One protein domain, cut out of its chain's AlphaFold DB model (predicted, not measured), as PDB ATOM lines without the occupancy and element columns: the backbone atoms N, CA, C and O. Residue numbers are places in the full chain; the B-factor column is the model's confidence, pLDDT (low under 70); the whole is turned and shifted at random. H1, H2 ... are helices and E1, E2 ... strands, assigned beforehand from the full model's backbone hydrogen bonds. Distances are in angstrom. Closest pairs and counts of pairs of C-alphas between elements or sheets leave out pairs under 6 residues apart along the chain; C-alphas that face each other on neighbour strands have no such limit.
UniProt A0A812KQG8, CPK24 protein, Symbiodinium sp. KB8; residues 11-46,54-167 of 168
ATOM      1  N   LYS A  11     110.073 120.338  60.736       93.06
ATOM      2  CA  LYS A  11     111.192 119.838  61.520       93.06
ATOM      3  C   LYS A  11     110.709 119.348  62.870       93.06
ATOM      4  O   LYS A  11     110.040 120.083  63.594       93.06
ATOM      5  N   HIS A  12     111.125 118.138  63.226       94.38
ATOM      6  CA  HIS A  12     110.877 117.522  64.526       94.38
ATOM      7  C   HIS A  12     112.145 117.594  65.370       94.38
ATOM      8  O   HIS A  12     113.218 117.192  64.914       94.38
ATOM      9  N   LYS A  13     112.051 118.116  66.593       94.25
ATOM     10  CA  LYS A  13     113.202 118.175  67.495       94.25
ATOM     11  C   LYS A  13     112.770 118.106  68.954       94.25
ATOM     12  O   LYS A  13     111.927 118.887  69.379       94.25
ATOM     13  N   TRP A  14     113.406 117.236  69.731       95.19
ATOM     14  CA  TRP A  14     113.308 117.264  71.188       95.19
ATOM     15  C   TRP A  14     113.997 118.520  71.724       95.19
ATOM     16  O   TRP A  14     115.120 118.851  71.337       95.19
ATOM     17  N   GLN A  15     113.271 119.287  72.533       95.06
ATOM     18  CA  GLN A  15     113.720 120.571  73.052       95.06
ATOM     19  C   GLN A  15     113.500 120.630  74.550       95.06
ATOM     20  O   GLN A  15     112.402 120.361  75.037       95.06
ATOM     21  N   LYS A  16     114.520 121.102  75.266       95.69
ATOM     22  CA  LYS A  16     114.428 121.375  76.697       95.69
ATOM     23  C   LYS A  16     113.245 122.299  77.012       95.69
ATOM     24  O   LYS A  16     113.050 123.352  76.387       95.69
ATOM     25  N   HIS A  17     112.495 121.909  78.029       95.00
ATOM     26  CA  HIS A  17     111.309 122.572  78.527       95.00
ATOM     27  C   HIS A  17     111.325 122.621  80.058       95.00
ATOM     28  O   HIS A  17     111.757 121.682  80.726       95.00
ATOM     29  N   SER A  18     110.878 123.746  80.608       94.81
ATOM     30  CA  SER A  18     110.917 124.016  82.050       94.81
ATOM     31  C   SER A  18     109.754 124.890  82.526       94.81
ATOM     32  O   SER A  18     109.798 125.390  83.646       94.81
ATOM     33  N   ALA A  19     108.760 125.152  81.672       95.00
ATOM     34  CA  ALA A  19     107.617 125.993  82.009       95.00
ATOM     35  C   ALA A  19     106.436 125.088  82.373       95.00
ATOM     36  O   ALA A  19     105.828 124.466  81.512       95.00
ATOM     37  N   PHE A  20     106.122 125.001  83.661       96.81
ATOM     38  CA  PHE A  20     105.088 124.103  84.162       96.81
ATOM     39  C   PHE A  20     104.160 124.827  85.132       96.81
ATOM     40  O   PHE A  20     104.600 125.662  85.923       96.81
ATOM     41  N   HIS A  21     102.882 124.468  85.087       95.38
ATOM     42  CA  HIS A  21     101.872 124.853  86.064       95.38
ATOM     43  C   HIS A  21     101.639 123.680  87.036       95.38
ATOM     44  O   HIS A  21     101.478 122.546  86.578       95.38
ATOM     45  N   PRO A  22     101.627 123.916  88.360       94.62
ATOM     46  CA  PRO A  22     101.318 122.872  89.329       94.62
ATOM     47  C   PRO A  22      99.821 122.567  89.356       94.62
ATOM     48  O   PRO A  22      99.011 123.440  89.662       94.62
ATOM     49  N   VAL A  23      99.464 121.311  89.120       94.31
ATOM     50  CA  VAL A  23      98.071 120.846  89.099       94.31
ATOM     51  C   VAL A  23      97.648 120.356  90.482       94.31
ATOM     52  O   VAL A  23      96.593 120.733  91.010       94.31
ATOM     53  N   TRP A  24      98.499 119.529  91.092       92.38
ATOM     54  CA  TRP A  24      98.225 118.870  92.363       92.38
ATOM     55  C   TRP A  24      99.515 118.596  93.145       92.38
ATOM     56  O   TRP A  24     100.567 118.356  92.552       92.38
ATOM     57  N   PHE A  25      99.419 118.609  94.475       89.19
ATOM     58  CA  PHE A  25     100.496 118.260  95.400       89.19
ATOM     59  C   PHE A  25      99.980 117.234  96.407       89.19
ATOM     60  O   PHE A  25      98.893 117.415  96.958       89.19
ATOM     61  N   ALA A  26     100.780 116.206  96.685       83.50
ATOM     62  CA  ALA A  26     100.546 115.339  97.827       83.50
ATOM     63  C   ALA A  26     100.943 116.107  99.080       83.50
ATOM     64  O   ALA A  26     102.131 116.268  99.358       83.50
ATOM     65  N   ASN A  27      99.955 116.604  99.817       71.69
ATOM     66  CA  ASN A  27     100.206 117.155 101.138       71.69
ATOM     67  C   ASN A  27     100.300 115.993 102.127       71.69
ATOM     68  O   ASN A  27      99.302 115.351 102.444       71.69
ATOM     69  N   ASP A  28     101.495 115.748 102.640       60.50
ATOM     70  CA  ASP A  28     101.691 115.068 103.907       60.50
ATOM     71  C   ASP A  28     101.477 116.094 105.028       60.50
ATOM     72  O   ASP A  28     102.129 117.137 105.070       60.50
ATOM     73  N   MET A  29     100.507 115.853 105.918       53.59
ATOM     74  CA  MET A  29     100.196 116.768 107.022       53.59
ATOM     75  C   MET A  29     101.454 117.046 107.870       53.59
ATOM     76  O   MET A  29     101.813 116.249 108.733       53.59
ATOM     77  N   GLY A  30     102.115 118.183 107.630       57.34
ATOM     78  CA  GLY A  30     103.271 118.663 108.397       57.34
ATOM     79  C   GLY A  30     104.652 118.501 107.747       57.34
ATOM     80  O   GLY A  30     105.631 118.929 108.356       57.34
ATOM     81  N   ALA A  31     104.763 117.949 106.533       62.88
ATOM     82  CA  ALA A  31     106.031 117.836 105.808       62.88
ATOM     83  C   ALA A  31     105.994 118.569 104.452       62.88
ATOM     84  O   ALA A  31     104.991 119.154 104.043       62.88
ATOM     85  N   LYS A  32     107.162 118.675 103.808       64.31
ATOM     86  CA  LYS A  32     107.287 119.276 102.477       64.31
ATOM     87  C   LYS A  32     106.706 118.274 101.471       64.31
ATOM     88  O   LYS A  32     107.194 117.146 101.473       64.31
ATOM     89  N   PRO A  33     105.783 118.683 100.576       64.81
ATOM     90  CA  PRO A  33     105.079 117.759  99.692       64.81
ATOM     91  C   PRO A  33     106.064 116.885  98.917       64.81
ATOM     92  O   PRO A  33     106.948 117.381  98.208       64.81
ATOM     93  N   SER A  34     105.909 115.576  99.093       78.19
ATOM     94  CA  SER A  34     106.801 114.548  98.554       78.19
ATOM     95  C   SER A  34     106.521 114.217  97.086       78.19
ATOM     96  O   SER A  34     107.383 113.659  96.412       78.19
ATOM     97  N   LEU A  35     105.349 114.604  96.572       87.38
ATOM     98  CA  LEU A  35     104.895 114.334  95.209       87.38
ATOM     99  C   LEU A  35     104.138 115.542  94.647       87.38
ATOM    100  O   LEU A  35     103.272 116.105  95.316       87.38
ATOM    101  N   ALA A  36     104.426 115.916  93.405       91.94
ATOM    102  CA  ALA A  36     103.712 116.972  92.696       91.94
ATOM    103  C   ALA A  36     103.421 116.563  91.250       91.94
ATOM    104  O   ALA A  36     104.227 115.882  90.612       91.94
ATOM    105  N   ILE A  37     102.268 116.993  90.738       94.88
ATOM    106  CA  ILE A  37     101.831 116.778  89.358       94.88
ATOM    107  C   ILE A  37     101.792 118.124  88.634       94.88
ATOM    108  O   ILE A  37     101.232 119.098  89.138       94.88
ATOM    109  N   TRP A  38     102.360 118.160  87.433       97.19
ATOM    110  CA  TRP A  38     102.616 119.372  86.663       97.19
ATOM    111  C   TRP A  38     102.084 119.263  85.237       97.19
ATOM    112  O   TRP A  38     102.357 118.283  84.543       97.19
ATOM    113  N   ALA A  39     101.405 120.306  84.770       97.56
ATOM    114  CA  ALA A  39     101.018 120.460  83.374       97.56
ATOM    115  C   ALA A  39     102.045 121.344  82.644       97.56
ATOM    116  O   ALA A  39     102.384 122.420  83.154       97.56
ATOM    117  N   PRO A  40     102.571 120.931  81.476       97.38
ATOM    118  CA  PRO A  40     103.446 121.788  80.683       97.38
ATOM    119  C   PRO A  40     102.657 122.980  80.118       97.38
ATOM    120  O   PRO A  40     101.551 122.825  79.605       97.38
ATOM    121  N   ILE A  41     103.234 124.177  80.191       95.69
ATOM    122  CA  ILE A  41     102.632 125.430  79.707       95.69
ATOM    123  C   ILE A  41     103.609 126.160  78.782       95.69
ATOM    124  O   ILE A  41     104.729 125.718  78.572       95.69
ATOM    125  N   GLU A  42     103.205 127.282  78.178       93.44
ATOM    126  CA  GLU A  42     104.043 128.005  77.198       93.44
ATOM    127  C   GLU A  42     104.505 127.113  76.022       93.44
ATOM    128  O   GLU A  42     105.611 127.247  75.488       93.44
ATOM    129  N   LEU A  43     103.633 126.184  75.615       94.25
ATOM    130  CA  LEU A  43     103.890 125.199  74.562       94.25
ATOM    131  C   LEU A  43     104.114 125.830  73.189       94.25
ATOM    132  O   LEU A  43     104.868 125.295  72.384       94.25
ATOM    133  N   VAL A  44     103.516 126.993  72.932       91.31
ATOM    134  CA  VAL A  44     103.863 127.847  71.794       91.31
ATOM    135  C   VAL A  44     104.930 128.825  72.282       91.31
ATOM    136  O   VAL A  44     104.578 129.803  72.951       91.31
ATOM    137  N   PRO A  45     106.227 128.591  72.002       76.25
ATOM    138  CA  PRO A  45     107.283 129.410  72.568       76.25
ATOM    139  C   PRO A  45     107.161 130.828  72.020       76.25
ATOM    140  O   PRO A  45     107.359 131.077  70.831       76.25
ATOM    141  N   ARG A  46     106.835 131.777  72.894       70.00
ATOM    142  CA  ARG A  46     106.883 133.203  72.571       70.00
ATOM    143  C   ARG A  46     108.307 133.677  72.849       70.00
ATOM    144  O   ARG A  46     108.904 133.291  73.852       70.00
ATOM    145  N   ARG A  54     112.137 140.241  68.719       44.16
ATOM    146  CA  ARG A  54     112.463 138.862  68.351       44.16
ATOM    147  C   ARG A  54     111.621 137.915  69.202       44.16
ATOM    148  O   ARG A  54     112.127 137.135  70.003       44.16
ATOM    149  N   GLY A  55     110.302 137.961  68.970       52.09
ATOM    150  CA  GLY A  55     109.524 136.719  68.964       52.09
ATOM    151  C   GLY A  55     110.307 135.702  68.131       52.09
ATOM    152  O   GLY A  55     110.940 136.124  67.161       52.09
ATOM    153  N   SER A  56     110.370 134.417  68.503       59.72
ATOM    154  CA  SER A  56     111.049 133.466  67.619       59.72
ATOM    155  C   SER A  56     110.452 133.657  66.233       59.72
ATOM    156  O   SER A  56     109.240 133.523  66.089       59.72
ATOM    157  N   HIS A  57     111.270 134.007  65.239       69.12
ATOM    158  CA  HIS A  57     110.832 134.142  63.850       69.12
ATOM    159  C   HIS A  57     110.466 132.771  63.272       69.12
ATOM    160  O   HIS A  57     110.711 132.509  62.109       69.12
ATOM    161  N   ALA A  58     109.974 131.857  64.094       81.44
ATOM    162  CA  ALA A  58     109.698 130.487  63.779       81.44
ATOM    163  C   ALA A  58     108.253 130.196  64.150       81.44
ATOM    164  O   ALA A  58     107.805 130.513  65.255       81.44
ATOM    165  N   VAL A  59     107.544 129.579  63.215       90.44
ATOM    166  CA  VAL A  59     106.207 129.041  63.443       90.44
ATOM    167  C   VAL A  59     106.393 127.652  64.034       90.44
ATOM    168  O   VAL A  59     106.819 126.736  63.335       90.44
ATOM    169  N   LYS A  60     106.154 127.503  65.338       92.69
ATOM    170  CA  LYS A  60     106.438 126.255  66.051       92.69
ATOM    171  C   LYS A  60     105.537 126.005  67.250       92.69
ATOM    172  O   LYS A  60     104.932 126.935  67.782       92.69
ATOM    173  N   GLU A  61     105.468 124.750  67.668       95.62
ATOM    174  CA  GLU A  61     104.701 124.290  68.826       95.62
ATOM    175  C   GLU A  61     105.399 123.099  69.481       95.62
ATOM    176  O   GLU A  61     105.922 122.221  68.796       95.62
ATOM    177  N   ARG A  62     105.413 123.079  70.811       96.94
ATOM    178  CA  ARG A  62     105.807 121.928  71.618       96.94
ATOM    179  C   ARG A  62     104.566 121.136  71.976       96.94
ATOM    180  O   ARG A  62     103.550 121.720  72.337       96.94
ATOM    181  N   LEU A  63     104.655 119.819  71.894       97.44
ATOM    182  CA  LEU A  63     103.512 118.949  72.129       97.44
ATOM    183  C   LEU A  63     103.513 118.460  73.578       97.44
ATOM    184  O   LEU A  63     104.538 118.010  74.090       97.44
ATOM    185  N   SER A  64     102.353 118.552  74.224       97.50
ATOM    186  CA  SER A  64     102.083 117.875  75.490       97.50
ATOM    187  C   SER A  64     101.589 116.461  75.199       97.50
ATOM    188  O   SER A  64     100.643 116.283  74.428       97.50
ATOM    189  N   PHE A  65     102.217 115.464  75.825       97.06
ATOM    190  CA  PHE A  65     101.771 114.065  75.787       97.06
ATOM    191  C   PHE A  65     101.155 113.601  77.114       97.06
ATOM    192  O   PHE A  65     100.714 112.459  77.212       97.06
ATOM    193  N   GLY A  66     101.097 114.483  78.115       97.75
ATOM    194  CA  GLY A  66     100.532 114.224  79.433       97.75
ATOM    195  C   GLY A  66     101.135 115.133  80.502       97.75
ATOM    196  O   GLY A  66     102.002 115.965  80.227       97.75
ATOM    197  N   HIS A  67     100.659 114.965  81.731       97.94
ATOM    198  CA  HIS A  67     101.211 115.633  82.903       97.94
ATOM    199  C   HIS A  67     102.454 114.901  83.411       97.94
ATOM    200  O   HIS A  67     102.665 113.716  83.151       97.94
ATOM    201  N   TYR A  68     103.271 115.628  84.162       96.94
ATOM    202  CA  TYR A  68     104.536 115.151  84.700       96.94
ATOM    203  C   TYR A  68     104.466 115.039  86.209       96.94
ATOM    204  O   TYR A  68     103.866 115.879  86.875       96.94
ATOM    205  N   VAL A  69     105.130 114.025  86.743       93.81
ATOM    206  CA  VAL A  69     105.225 113.786  88.179       93.81
ATOM    207  C   VAL A  69     106.643 114.104  88.641       93.81
ATOM    208  O   VAL A  69     107.612 113.710  87.992       93.81
ATOM    209  N   SER A  70     106.776 114.802  89.765       92.31
ATOM    210  CA  SER A  70     108.058 115.035  90.430       92.31
ATOM    211  C   SER A  70     107.993 114.612  91.893       92.31
ATOM    212  O   SER A  70     107.023 114.900  92.589       92.31
ATOM    213  N   MET A  71     109.072 114.001  92.387       88.12
ATOM    214  CA  MET A  71     109.247 113.649  93.808       88.12
ATOM    215  C   MET A  71     109.744 114.846  94.644       88.12
ATOM    216  O   MET A  71     110.548 114.720  95.563       88.12
ATOM    217  N   SER A  72     109.370 116.054  94.225       84.44
ATOM    218  CA  SER A  72     109.704 117.314  94.885       84.44
ATOM    219  C   SER A  72     108.695 118.385  94.458       84.44
ATOM    220  O   SER A  72     108.107 118.254  93.380       84.44
ATOM    221  N   PRO A  73     108.526 119.480  95.221       82.62
ATOM    222  CA  PRO A  73     107.635 120.579  94.842       82.62
ATOM    223  C   PRO A  73     108.190 121.479  93.737       82.62
ATOM    224  O   PRO A  73     107.608 122.523  93.450       82.62
ATOM    225  N   SER A  74     109.332 121.137  93.145       89.12
ATOM    226  CA  SER A  74     109.893 121.886  92.027       89.12
ATOM    227  C   SER A  74     109.399 121.309  90.700       89.12
ATOM    228  O   SER A  74     109.322 120.085  90.570       89.12
ATOM    229  N   PRO A  75     109.096 122.164  89.706       92.38
ATOM    230  CA  PRO A  75     108.706 121.693  88.389       92.38
ATOM    231  C   PRO A  75     109.844 120.884  87.753       92.38
ATOM    232  O   PRO A  75     111.021 121.212  87.948       92.38
ATOM    233  N   PRO A  76     109.520 119.844  86.971       93.88
ATOM    234  CA  PRO A  76     110.527 119.066  86.274       93.88
ATOM    235  C   PRO A  76     111.205 119.895  85.180       93.88
ATOM    236  O   PRO A  76     110.672 120.878  84.661       93.88
ATOM    237  N   VAL A  77     112.391 119.445  84.783       94.38
ATOM    238  CA  VAL A  77     113.056 119.890  83.560       94.38
ATOM    239  C   VAL A  77     113.187 118.671  82.665       94.38
ATOM    240  O   VAL A  77     113.838 117.699  83.030       94.38
ATOM    241  N   THR A  78     112.544 118.719  81.506       95.00
ATOM    242  CA  THR A  78     112.446 117.592  80.567       95.00
ATOM    243  C   THR A  78     112.580 118.101  79.140       95.00
ATOM    244  O   THR A  78     112.683 119.306  78.904       95.00
ATOM    245  N   GLU A  79     112.570 117.199  78.171       96.00
ATOM    246  CA  GLU A  79     112.419 117.536  76.764       96.00
ATOM    247  C   GLU A  79     110.973 117.319  76.312       96.00
ATOM    248  O   GLU A  79     110.314 116.370  76.735       96.00
ATOM    249  N   LEU A  80     110.486 118.217  75.456       97.00
ATOM    250  CA  LEU A  80     109.229 118.071  74.724       97.00
ATOM    251  C   LEU A  80     109.520 118.051  73.227       97.00
ATOM    252  O   LEU A  80     110.462 118.703  72.764       97.00
ATOM    253  N   LEU A  81     108.694 117.337  72.465       97.06
ATOM    254  CA  LEU A  81     108.787 117.346  71.012       97.06
ATOM    255  C   LEU A  81     108.321 118.705  70.484       97.06
ATOM    256  O   LEU A  81     107.172 119.087  70.684       97.06
ATOM    257  N   GLU A  82     109.210 119.432  69.813       96.62
ATOM    258  CA  GLU A  82     108.919 120.684  69.118       96.62
ATOM    259  C   GLU A  82     108.800 120.424  67.615       96.62
ATOM    260  O   GLU A  82     109.707 119.866  66.988       96.62
ATOM    261  N   ILE A  83     107.687 120.872  67.042       96.12
ATOM    262  CA  ILE A  83     107.428 120.874  65.606       96.12
ATOM    263  C   ILE A  83     107.603 122.301  65.110       96.12
ATOM    264  O   ILE A  83     106.979 123.222  65.633       96.12
ATOM    265  N   THR A  84     108.463 122.494  64.114       93.62
ATOM    266  CA  THR A  84     108.699 123.799  63.483       93.62
ATOM    267  C   THR A  84     108.343 123.736  62.006       93.62
ATOM    268  O   THR A  84     108.837 122.866  61.295       93.62
ATOM    269  N   ASP A  85     107.524 124.673  61.540       92.50
ATOM    270  CA  ASP A  85     107.293 124.913  60.118       92.50
ATOM    271  C   ASP A  85     108.424 125.786  59.563       92.50
ATOM    272  O   ASP A  85     108.477 127.001  59.792       92.50
ATOM    273  N   GLU A  86     109.365 125.165  58.854       88.38
ATOM    274  CA  GLU A  86     110.557 125.852  58.357       88.38
ATOM    275  C   GLU A  86     110.242 126.813  57.201       88.38
ATOM    276  O   GLU A  86     110.981 127.772  56.991       88.38
ATOM    277  N   GLN A  87     109.117 126.634  56.499       85.44
ATOM    278  CA  GLN A  87     108.748 127.470  55.351       85.44
ATOM    279  C   GLN A  87     108.266 128.867  55.763       85.44
ATOM    280  O   GLN A  87     108.514 129.844  55.056       85.44
ATOM    281  N   TYR A  88     107.579 128.973  56.901       80.62
ATOM    282  CA  TYR A  88     107.093 130.249  57.443       80.62
ATOM    283  C   TYR A  88     107.937 130.774  58.603       80.62
ATOM    284  O   TYR A  88     107.527 131.692  59.323       80.62
ATOM    285  N   SER A  89     109.136 130.220  58.756       79.44
ATOM    286  CA  SER A  89     110.154 130.713  59.668       79.44
ATOM    287  C   SER A  89     111.102 131.678  58.935       79.44
ATOM    288  O   SER A  89     111.541 131.407  57.824       79.44
ATOM    289  N   GLY A  90     111.424 132.826  59.528       75.69
ATOM    290  CA  GLY A  90     112.332 133.832  58.972       75.69
ATOM    291  C   GLY A  90     111.932 135.265  59.316       75.69
ATOM    292  O   GLY A  90     110.778 135.552  59.614       75.69
ATOM    293  N   PHE A  91     112.892 136.189  59.266       69.81
ATOM    294  CA  PHE A  91     112.709 137.576  59.722       69.81
ATOM    295  C   PHE A  91     111.603 138.346  58.976       69.81
ATOM    296  O   PHE A  91     110.966 139.225  59.547       69.81
ATOM    297  N   PHE A  92     111.360 137.987  57.713       74.62
ATOM    298  CA  PHE A  92     110.389 138.637  56.828       74.62
ATOM    299  C   PHE A  92     109.127 137.796  56.586       74.62
ATOM    300  O   PHE A  92     108.299 138.147  55.744       74.62
ATOM    301  N   ALA A  93     108.975 136.668  57.285       74.31
ATOM    302  CA  ALA A  93     107.820 135.802  57.108       74.31
ATOM    303  C   ALA A  93     106.594 136.361  57.850       74.31
ATOM    304  O   ALA A  93     106.698 136.902  58.946       74.31
ATOM    305  N   LYS A  94     105.400 136.181  57.270       75.44
ATOM    306  CA  LYS A  94     104.117 136.557  57.899       75.44
ATOM    307  C   LYS A  94     103.705 135.630  59.056       75.44
ATOM    308  O   LYS A  94     102.707 135.894  59.712       75.44
ATOM    309  N   HIS A  95     104.458 134.553  59.282       83.19
ATOM    310  CA  HIS A  95     104.243 133.552  60.330       83.19
ATOM    311  C   HIS A  95     102.807 132.973  60.435       83.19
ATOM    312  O   HIS A  95     102.307 132.828  61.554       83.19
ATOM    313  N   PRO A  96     102.117 132.628  59.323       88.75
ATOM    314  CA  PRO A  96     100.826 131.943  59.417       88.75
ATOM    315  C   PRO A  96     100.990 130.573  60.092       88.75
ATOM    316  O   PRO A  96     101.992 129.890  59.879       88.75
ATOM    317  N   ARG A  97     100.001 130.164  60.901       91.56
ATOM    318  CA  ARG A  97     100.020 128.878  61.626       91.56
ATOM    319  C   ARG A  97      99.127 127.805  61.013       91.56
ATOM    320  O   ARG A  97      99.200 126.672  61.463       91.56
ATOM    321  N   ASP A  98      98.324 128.119  60.000       94.12
ATOM    322  CA  ASP A  98      97.293 127.205  59.481       94.12
ATOM    323  C   ASP A  98      97.869 125.869  59.007       94.12
ATOM    324  O   ASP A  98      97.325 124.804  59.285       94.12
ATOM    325  N   GLU A  99      99.016 125.919  58.335       94.25
ATOM    326  CA  GLU A  99      99.706 124.731  57.840       94.25
ATOM    327  C   GLU A  99     100.364 123.922  58.962       94.25
ATOM    328  O   GLU A  99     100.315 122.694  58.931       94.25
ATOM    329  N   LEU A 100     100.930 124.593  59.975       94.94
ATOM    330  CA  LEU A 100     101.415 123.921  61.181       94.94
ATOM    331  C   LEU A 100     100.252 123.244  61.906       94.94
ATOM    332  O   LEU A 100     100.354 122.068  62.220       94.94
ATOM    333  N   ASN A 101      99.143 123.950  62.123       96.12
ATOM    334  CA  ASN A 101      97.966 123.404  62.793       96.12
ATOM    335  C   ASN A 101      97.423 122.192  62.028       96.12
ATOM    336  O   ASN A 101      97.244 121.139  62.626       96.12
ATOM    337  N   ARG A 102      97.284 122.281  60.697       96.88
ATOM    338  CA  ARG A 102      96.862 121.141  59.870       96.88
ATOM    339  C   ARG A 102      97.813 119.954  60.003       96.88
ATOM    340  O   ARG A 102      97.355 118.818  60.100       96.88
ATOM    341  N   PHE A 103      99.123 120.197  60.013       97.06
ATOM    342  CA  PHE A 103     100.115 119.146  60.214       97.06
ATOM    343  C   PHE A 103      99.983 118.501  61.599       97.06
ATOM    344  O   PHE A 103      99.924 117.278  61.701       97.06
ATOM    345  N   LEU A 104      99.880 119.311  62.654       97.56
ATOM    346  CA  LEU A 104      99.689 118.824  64.017       97.56
ATOM    347  C   LEU A 104      98.396 118.025  64.146       97.56
ATOM    348  O   LEU A 104      98.424 116.942  64.705       97.56
ATOM    349  N   ASP A 105      97.288 118.489  63.584       97.44
ATOM    350  CA  ASP A 105      96.005 117.791  63.677       97.44
ATOM    351  C   ASP A 105      95.981 116.495  62.854       97.44
ATOM    352  O   ASP A 105      95.240 115.574  63.182       97.44
ATOM    353  N   THR A 106      96.825 116.391  61.825       96.88
ATOM    354  CA  THR A 106      96.956 115.177  61.006       96.88
ATOM    355  C   THR A 106      97.847 114.128  61.671       96.88
ATOM    356  O   THR A 106      97.504 112.950  61.680       96.88
ATOM    357  N   TYR A 107      99.003 114.530  62.209       96.75
ATOM    358  CA  TYR A 107     100.030 113.596  62.698       96.75
ATOM    359  C   TYR A 107     100.085 113.473  64.222       96.75
ATOM    360  O   TYR A 107     100.600 112.488  64.743       96.75
ATOM    361  N   PHE A 108      99.539 114.453  64.934       97.81
ATOM    362  CA  PHE A 108      99.467 114.518  66.391       97.81
ATOM    363  C   PHE A 108      98.070 114.980  66.833       97.81
ATOM    364  O   PHE A 108      97.929 116.025  67.484       97.81
ATOM    365  N   PRO A 109      97.010 114.261  66.425       98.31
ATOM    366  CA  PRO A 109      95.646 114.684  66.686       98.31
ATOM    367  C   PRO A 109      95.366 114.749  68.187       98.31
ATOM    368  O   PRO A 109      95.984 114.050  68.994       98.31
ATOM    369  N   HIS A 110      94.393 115.569  68.559       98.38
ATOM    370  CA  HIS A 110      93.848 115.554  69.910       98.38
ATOM    371  C   HIS A 110      93.084 114.244  70.182       98.38
ATOM    372  O   HIS A 110      92.573 113.619  69.244       98.38
ATOM    373  N   PRO A 111      92.995 113.802  71.449       98.38
ATOM    374  CA  PRO A 111      92.121 112.695  71.817       98.38
ATOM    375  C   PRO A 111      90.658 113.026  71.499       98.38
ATOM    376  O   PRO A 111      90.254 114.186  71.496       98.38
ATOM    377  N   ILE A 112      89.839 111.994  71.286       98.38
ATOM    378  CA  ILE A 112      88.390 112.165  71.061       98.38
ATOM    379  C   ILE A 112      87.605 112.348  72.362       98.38
ATOM    380  O   ILE A 112      86.497 112.873  72.354       98.38
ATOM    381  N   ARG A 113      88.160 111.864  73.477       98.25
ATOM    382  CA  ARG A 113      87.623 111.973  74.838       98.25
ATOM    383  C   ARG A 113      88.672 111.515  75.842       98.25
ATOM    384  O   ARG A 113      89.685 110.922  75.469       98.25
ATOM    385  N   PHE A 114      88.367 111.685  77.118       98.62
ATOM    386  CA  PHE A 114      89.116 111.076  78.207       98.62
ATOM    387  C   PHE A 114      88.327 109.933  78.845       98.62
ATOM    388  O   PHE A 114      87.097 109.883  78.799       98.62
ATOM    389  N   ARG A 115      89.052 108.982  79.430       97.88
ATOM    390  CA  ARG A 115      88.515 107.961  80.330       97.88
ATOM    391  C   ARG A 115      89.159 108.166  81.691       97.88
ATOM    392  O   ARG A 115      90.382 108.078  81.789       97.88
ATOM    393  N   GLN A 116      88.360 108.378  82.731       98.12
ATOM    394  CA  GLN A 116      88.879 108.357  84.094       98.12
ATOM    395  C   GLN A 116      89.436 106.967  84.402       98.12
ATOM    396  O   GLN A 116      88.753 105.962  84.200       98.12
ATOM    397  N   VAL A 117      90.680 106.906  84.865       97.62
ATOM    398  CA  VAL A 117      91.347 105.647  85.226       97.62
ATOM    399  C   VAL A 117      91.559 105.508  86.722       97.62
ATOM    400  O   VAL A 117      91.647 104.387  87.213       97.62
ATOM    401  N   TRP A 118      91.618 106.622  87.450       96.44
ATOM    402  CA  TRP A 118      91.791 106.620  88.895       96.44
ATOM    403  C   TRP A 118      91.320 107.946  89.493       96.44
ATOM    404  O   TRP A 118      91.292 108.960  88.797       96.44
ATOM    405  N   HIS A 119      90.953 107.940  90.769       94.69
ATOM    406  CA  HIS A 119      90.712 109.154  91.536       94.69
ATOM    407  C   HIS A 119      90.931 108.909  93.030       94.69
ATOM    408  O   HIS A 119      90.817 107.779  93.507       94.69
ATOM    409  N   LEU A 120      91.174 109.991  93.762       90.50
ATOM    410  CA  LEU A 120      91.154 110.050  95.216       90.50
ATOM    411  C   LEU A 120      90.270 111.227  95.636       90.50
ATOM    412  O   LEU A 120      90.588 112.388  95.369       90.50
ATOM    413  N   LYS A 121      89.146 110.897  96.276       85.12
ATOM    414  CA  LYS A 121      88.221 111.849  96.896       85.12
ATOM    415  C   LYS A 121      88.526 111.885  98.387       85.12
ATOM    416  O   LYS A 121      88.155 110.965  99.110       85.12
ATOM    417  N   GLU A 122      89.192 112.936  98.843       75.62
ATOM    418  CA  GLU A 122      89.435 113.166 100.266       75.62
ATOM    419  C   GLU A 122      88.856 114.513 100.687       75.62
ATOM    420  O   GLU A 122      88.975 115.501  99.972       75.62
ATOM    421  N   SER A 123      88.206 114.549 101.852       62.03
ATOM    422  CA  SER A 123      87.572 115.759 102.390       62.03
ATOM    423  C   SER A 123      88.573 116.749 102.994       62.03
ATOM    424  O   SER A 123      88.265 117.933 103.096       62.03
ATOM    425  N   ALA A 124      89.761 116.275 103.393       65.62
ATOM    426  CA  ALA A 124      90.814 117.081 104.013       65.62
ATOM    427  C   ALA A 124      91.968 117.441 103.056       65.62
ATOM    428  O   ALA A 124      92.693 118.403 103.312       65.62
ATOM    429  N   LEU A 125      92.142 116.693 101.958       68.31
ATOM    430  CA  LEU A 125      93.139 116.952 100.918       68.31
ATOM    431  C   LEU A 125      92.471 117.435  99.626       68.31
ATOM    432  O   LEU A 125      91.281 117.235  99.401       68.31
ATOM    433  N   LYS A 126      93.246 118.071  98.741       81.94
ATOM    434  CA  LYS A 126      92.756 118.408  97.399       81.94
ATOM    435  C   LYS A 126      92.479 117.098  96.654       81.94
ATOM    436  O   LYS A 126      93.383 116.273  96.534       81.94
ATOM    437  N   SER A 127      91.254 116.911  96.162       91.19
ATOM    438  CA  SER A 127      90.907 115.733  95.359       91.19
ATOM    439  C   SER A 127      91.763 115.666  94.091       91.19
ATOM    440  O   SER A 127      92.241 116.690  93.592       91.19
ATOM    441  N   VAL A 128      91.972 114.456  93.581       93.06
ATOM    442  CA  VAL A 128      92.740 114.211  92.357       93.06
ATOM    443  C   VAL A 128      92.034 113.182  91.490       93.06
ATOM    444  O   VAL A 128      91.601 112.142  91.979       93.06
ATOM    445  N   TYR A 129      91.947 113.469  90.197       96.69
ATOM    446  CA  TYR A 129      91.336 112.616  89.184       96.69
ATOM    447  C   TYR A 129      92.328 112.435  88.045       96.69
ATOM    448  O   TYR A 129      92.896 113.407  87.547       96.69
ATOM    449  N   ILE A 130      92.562 111.186  87.650       97.81
ATOM    450  CA  ILE A 130      93.533 110.817  86.622       97.81
ATOM    451  C   ILE A 130      92.799 110.284  85.401       97.81
ATOM    452  O   ILE A 130      91.969 109.372  85.482       97.81
ATOM    453  N   TRP A 131      93.159 110.837  84.251       98.62
ATOM    454  CA  TRP A 131      92.469 110.665  82.987       98.62
ATOM    455  C   TRP A 131      93.420 110.103  81.938       98.62
ATOM    456  O   TRP A 131      94.470 110.681  81.651       98.62
ATOM    457  N   ALA A 132      93.033 108.988  81.326       98.38
ATOM    458  CA  ALA A 132      93.705 108.459  80.149       98.38
ATOM    459  C   ALA A 132      93.051 109.040  78.882       98.38
ATOM    460  O   ALA A 132      91.834 108.887  78.710       98.38
ATOM    461  N   PRO A 133      93.818 109.680  77.982       98.50
ATOM    462  CA  PRO A 133      93.300 110.112  76.692       98.50
ATOM    463  C   PRO A 133      92.905 108.902  75.839       98.50
ATOM    464  O   PRO A 133      93.609 107.891  75.807       98.50
ATOM    465  N   VAL A 134      91.787 109.006  75.123       98.31
ATOM    466  CA  VAL A 134      91.357 108.001  74.144       98.31
ATOM    467  C   VAL A 134      91.758 108.486  72.748       98.31
ATOM    468  O   VAL A 134      91.243 109.524  72.316       98.31
ATOM    469  N   PRO A 135      92.672 107.786  72.044       98.06
ATOM    470  CA  PRO A 135      93.134 108.210  70.727       98.06
ATOM    471  C   PRO A 135      92.001 108.151  69.688       98.06
ATOM    472  O   PRO A 135      91.065 107.363  69.845       98.06
ATOM    473  N   PRO A 136      92.077 108.963  68.619       97.88
ATOM    474  CA  PRO A 136      91.018 109.058  67.611       97.88
ATOM    475  C   PRO A 136      90.890 107.819  66.717       97.88
ATOM    476  O   PRO A 136      89.796 107.520  66.245       97.88
ATOM    477  N   SER A 137      91.984 107.093  66.478       97.56
ATOM    478  CA  SER A 137      91.993 105.853  65.695       97.56
ATOM    479  C   SER A 137      93.088 104.900  66.196       97.56
ATOM    480  O   SER A 137      93.970 105.321  66.952       97.56
ATOM    481  N   PRO A 138      93.080 103.626  65.762       96.88
ATOM    482  CA  PRO A 138      94.162 102.680  66.032       96.88
ATOM    483  C   PRO A 138      95.530 103.092  65.462       96.88
ATOM    484  O   PRO A 138      96.540 102.510  65.853       96.88
ATOM    485  N   ASP A 139      95.605 104.075  64.571       97.06
ATOM    486  CA  ASP A 139      96.881 104.559  64.027       97.06
ATOM    487  C   ASP A 139      97.618 105.474  65.011       97.06
ATOM    488  O   ASP A 139      98.802 105.764  64.832       97.06
ATOM    489  N   PHE A 140      96.930 105.904  66.073       97.94
ATOM    490  CA  PHE A 140      97.452 106.793  67.099       97.94
ATOM    491  C   PHE A 140      97.420 106.150  68.484       97.94
ATOM    492  O   PHE A 140      96.693 105.197  68.765       97.94
ATOM    493  N   THR A 141      98.223 106.703  69.383       97.25
ATOM    494  CA  THR A 141      98.358 106.246  70.763       97.25
ATOM    495  C   THR A 141      98.529 107.427  71.714       97.25
ATOM    496  O   THR A 141      99.107 108.456  71.358       97.25
ATOM    497  N   ALA A 142      98.020 107.292  72.934       96.00
ATOM    498  CA  ALA A 142      98.218 108.254  74.010       96.00
ATOM    499  C   ALA A 142      99.336 107.750  74.932       96.00
ATOM    500  O   ALA A 142      99.287 106.607  75.377       96.00
ATOM    501  N   CYS A 143     100.346 108.583  75.200       90.81
ATOM    502  CA  CYS A 143     101.547 108.157  75.940       90.81
ATOM    503  C   CYS A 143     101.564 108.571  77.414       90.81
ATOM    504  O   CYS A 143     102.320 108.002  78.194       90.81
ATOM    505  N   GLY A 144     100.747 109.546  77.807       94.56
ATOM    506  CA  GLY A 144     100.661 110.031  79.179       94.56
ATOM    507  C   GLY A 144      99.221 110.207  79.641       94.56
ATOM    508  O   GLY A 144      98.266 110.025  78.884       94.56
ATOM    509  N   MET A 145      99.080 110.543  80.920       97.75
ATOM    510  CA  MET A 145      97.800 110.791  81.578       97.75
ATOM    511  C   MET A 145      97.708 112.247  82.012       97.75
ATOM    512  O   MET A 145      98.725 112.926  82.164       97.75
ATOM    513  N   LEU A 146      96.485 112.725  82.204       98.25
ATOM    514  CA  LEU A 146      96.212 114.066  82.700       98.25
ATOM    515  C   LEU A 146      95.619 113.976  84.098       98.25
ATOM    516  O   LEU A 146      95.002 112.978  84.467       98.25
ATOM    517  N   CYS A 147      95.825 115.036  84.862       97.06
ATOM    518  CA  CYS A 147      95.328 115.179  86.218       97.06
ATOM    519  C   CYS A 147      94.408 116.395  86.276       97.06
ATOM    520  O   CYS A 147      94.779 117.455  85.781       97.06
ATOM    521  N   THR A 148      93.263 116.259  86.931       96.56
ATOM    522  CA  THR A 148      92.404 117.378  87.341       96.56
ATOM    523  C   THR A 148      92.128 117.266  88.838       96.56
ATOM    524  O   THR A 148      92.435 116.245  89.462       96.56
ATOM    525  N   THR A 149      91.610 118.332  89.447       94.00
ATOM    526  CA  THR A 149      91.269 118.338  90.884       94.00
ATOM    527  C   THR A 149      89.780 118.273  91.165       94.00
ATOM    528  O   THR A 149      89.354 118.237  92.319       94.00
ATOM    529  N   ASP A 150      89.015 118.183  90.088       92.19
ATOM    530  CA  ASP A 150      87.569 118.214  90.044       92.19
ATOM    531  C   ASP A 150      87.144 117.005  89.194       92.19
ATOM    532  O   ASP A 150      87.916 116.554  88.341       92.19
ATOM    533  N   ASP A 151      85.943 116.468  89.425       94.12
ATOM    534  CA  ASP A 151      85.397 115.292  88.714       94.12
ATOM    535  C   ASP A 151      84.931 115.665  87.290       94.12
ATOM    536  O   ASP A 151      83.827 115.356  86.859       94.12
ATOM    537  N   GLU A 152      85.772 116.418  86.584       96.25
ATOM    538  CA  GLU A 152      85.568 116.940  85.242       96.25
ATOM    539  C   GLU A 152      86.794 116.587  84.401       96.25
ATOM    540  O   GLU A 152      87.947 116.727  84.835       96.25
ATOM    541  N   ALA A 153      86.540 116.102  83.188       96.88
ATOM    542  CA  ALA A 153      87.600 115.753  82.259       96.88
ATOM    543  C   ALA A 153      88.333 117.019  81.769       96.88
ATOM    544  O   ALA A 153      87.696 118.052  81.554       96.88
ATOM    545  N   PRO A 154      89.653 116.944  81.525       97.06
ATOM    546  CA  PRO A 154      90.407 118.067  80.972       97.06
ATOM    547  C   PRO A 154      89.982 118.374  79.529       97.06
ATOM    548  O   PRO A 154      89.353 117.555  78.847       97.06
ATOM    549  N   ALA A 155      90.365 119.550  79.031       97.50
ATOM    550  CA  ALA A 155      90.074 119.921  77.651       97.50
ATOM    551  C   ALA A 155      90.869 119.044  76.663       97.50
ATOM    552  O   ALA A 155      92.036 118.717  76.886       97.50
ATOM    553  N   LEU A 156      90.263 118.689  75.521       97.62
ATOM    554  CA  LEU A 156      90.907 117.833  74.506       97.62
ATOM    555  C   LEU A 156      92.220 118.435  73.975       97.62
ATOM    556  O   LEU A 156      93.109 117.707  73.545       97.62
ATOM    557  N   GLN A 157      92.354 119.761  74.027       96.81
ATOM    558  CA  GLN A 157      93.509 120.503  73.528       96.81
ATOM    559  C   GLN A 157      94.735 120.443  74.454       96.81
ATOM    560  O   GLN A 157      95.821 120.838  74.035       96.81
ATOM    561  N   GLU A 158      94.596 119.944  75.687       96.50
ATOM    562  CA  GLU A 158      95.699 119.884  76.664       96.50
ATOM    563  C   GLU A 158      96.762 118.830  76.335       96.50
ATOM    564  O   GLU A 158      97.879 118.861  76.860       96.50
ATOM    565  N   VAL A 159      96.431 117.892  75.450       97.69
ATOM    566  CA  VAL A 159      97.313 116.799  75.057       97.69
ATOM    567  C   VAL A 159      97.118 116.456  73.589       97.69
ATOM    568  O   VAL A 159      96.049 116.666  73.010       97.69
ATOM    569  N   ARG A 160      98.155 115.898  72.975       98.12
ATOM    570  CA  ARG A 160      98.097 115.319  71.634       98.12
ATOM    571  C   ARG A 160      98.473 113.844  71.683       98.12
ATOM    572  O   ARG A 160      99.223 113.403  72.550       98.12
ATOM    573  N   CYS A 161      97.930 113.067  70.759       98.12
ATOM    574  CA  CYS A 161      98.316 111.679  70.546       98.12
ATOM    575  C   CYS A 161      99.567 111.600  69.657       98.12
ATOM    576  O   CYS A 161      99.897 112.540  68.938       98.12
ATOM    577  N   LEU A 162     100.263 110.466  69.709       96.44
ATOM    578  CA  LEU A 162     101.405 110.150  68.854       96.44
ATOM    579  C   LEU A 162     101.003 109.143  67.773       96.44
ATOM    580  O   LEU A 162     100.118 108.320  68.027       96.44
ATOM    581  N   PRO A 163     101.671 109.131  66.608       96.19
ATOM    582  CA  PRO A 163     101.585 108.010  65.683       96.19
ATOM    583  C   PRO A 163     102.013 106.720  66.386       96.19
ATOM    584  O   PRO A 163     103.101 106.650  66.960       96.19
ATOM    585  N   ARG A 164     101.184 105.675  66.323       95.19
ATOM    586  CA  ARG A 164     101.486 104.373  66.932       95.19
ATOM    587  C   ARG A 164     102.842 103.792  66.490       95.19
ATOM    588  O   ARG A 164     103.537 103.300  67.371       95.19
ATOM    589  N   PRO A 165     103.281 103.898  65.216       93.75
ATOM    590  CA  PRO A 165     104.586 103.382  64.789       93.75
ATOM    591  C   PRO A 165     105.809 104.033  65.454       93.75
ATOM    592  O   PRO A 165     106.925 103.574  65.239       93.75
ATOM    593  N   TRP A 166     105.637 105.128  66.200       90.94
ATOM    594  CA  TRP A 166     106.734 105.775  66.929       90.94
ATOM    595  C   TRP A 166     106.992 105.147  68.301       90.94
ATOM    596  O   TRP A 166     108.006 105.455  68.925       90.94
ATOM    597  N   LEU A 167     106.086 104.286  68.769       83.81
ATOM    598  CA  LEU A 167     106.303 103.448  69.938       83.81
ATOM    599  C   LEU A 167     106.792 102.082  69.453       83.81
ATOM    600  O   LEU A 167     106.043 101.364  68.791       83.81
TER     601      LEU A 167
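What this domain is: This is residues 11 to 46 and 54 to 167 of the 168 residues of the protein "CPK24 protein" of Symbiodinium sp. KB8 (UniProt A0A812KQG8). Two small three-stranded sheets, E1 E6 E4 and E2 E3 E5, follow each other end to end as one long strip; along one side of it lie the helix H1 at one end and a third sheet, E7 E8 E9, at the other. The third sheet stands edge-on to the second, meeting it mainly by its edge strand E9, and a long last stretch, residues 149 to 167, folds back past it. The printed part has 150 residues, with nine named strands and one named helix in the order E1 to E6, H1, E7 to E9; each sheet is antiparallel. The class is mostly strand, though under half of the residues are in named elements. The whole is compact, with a radius of gyration of the C-alphas of 17.2 A, yet only just elongated, spanning 55 by 37 by 25 A.

Where its parts are: E1, residues 11 to 17, begins at C-alpha 11 (111.192, 119.838, 61.520) and runs on into E2, residues 20 to 26, at 51 degrees. E3 is residues 35 to 40, E4 59 to 62, E5 68 to 70. E6, residues 78 to 85, is 22.3 A long. H1, residues 98 to 107, is 14.2 A long and begins at C-alpha 98 (97.293, 127.205, 59.481). E7, residues 113 to 120, is 20.8 A long and bends by 57 degrees at residue 117. E8, residues 128 to 134, is 19.3 A long; E9, residues 146 to 148, ends at C-alpha 148 (92.404, 117.378, 87.341).

How they stand to each other: E6 is the inner strand between E1 and E4, with N 13 and O 82 at 3.0 A and N 83 and O 61 at 2.8 A. H1 is on this sheet, two layers with the helix on one face, at a height over the sheet of 9.6 A; the closest C-alphas of E6 and H1, Asp 85 and Leu 100, are 6.1 A apart. In H1 every O i to N i+4 pair is within hydrogen-bond range. E2 and E3 form a hairpin, with N 23 and O 37 at 2.8 A, and E5 is on the other side of E3, with N 38 and O 68 at 2.8 A. E7, E8 and E9 form a meander, each strand the antiparallel neighbour of the one before, with N 115 and O 132 at 2.9 A and N 131 and O 146 at 2.8 A. The closest C-alphas of E2 and E9, Val 23 and Thr 148, are 6.9 A apart. H1 and E9 are apart.

The domain as a whole: The two farthest C-alphas, of Phe 92 and Ser 123, are 55.9 A apart. Residues 47 to 53 are not printed, and C-alphas 46 and 54 are 9.0 A apart across the cut. The links E6 to H1 and E8 to E9 are long. Residues 140 to 141 pair antiparallel with residues 162 to 163. The mean pLDDT of the printed part is 90.1; residues 28 to 33, 54 to 57, 91 and 123 to 125 are under 70.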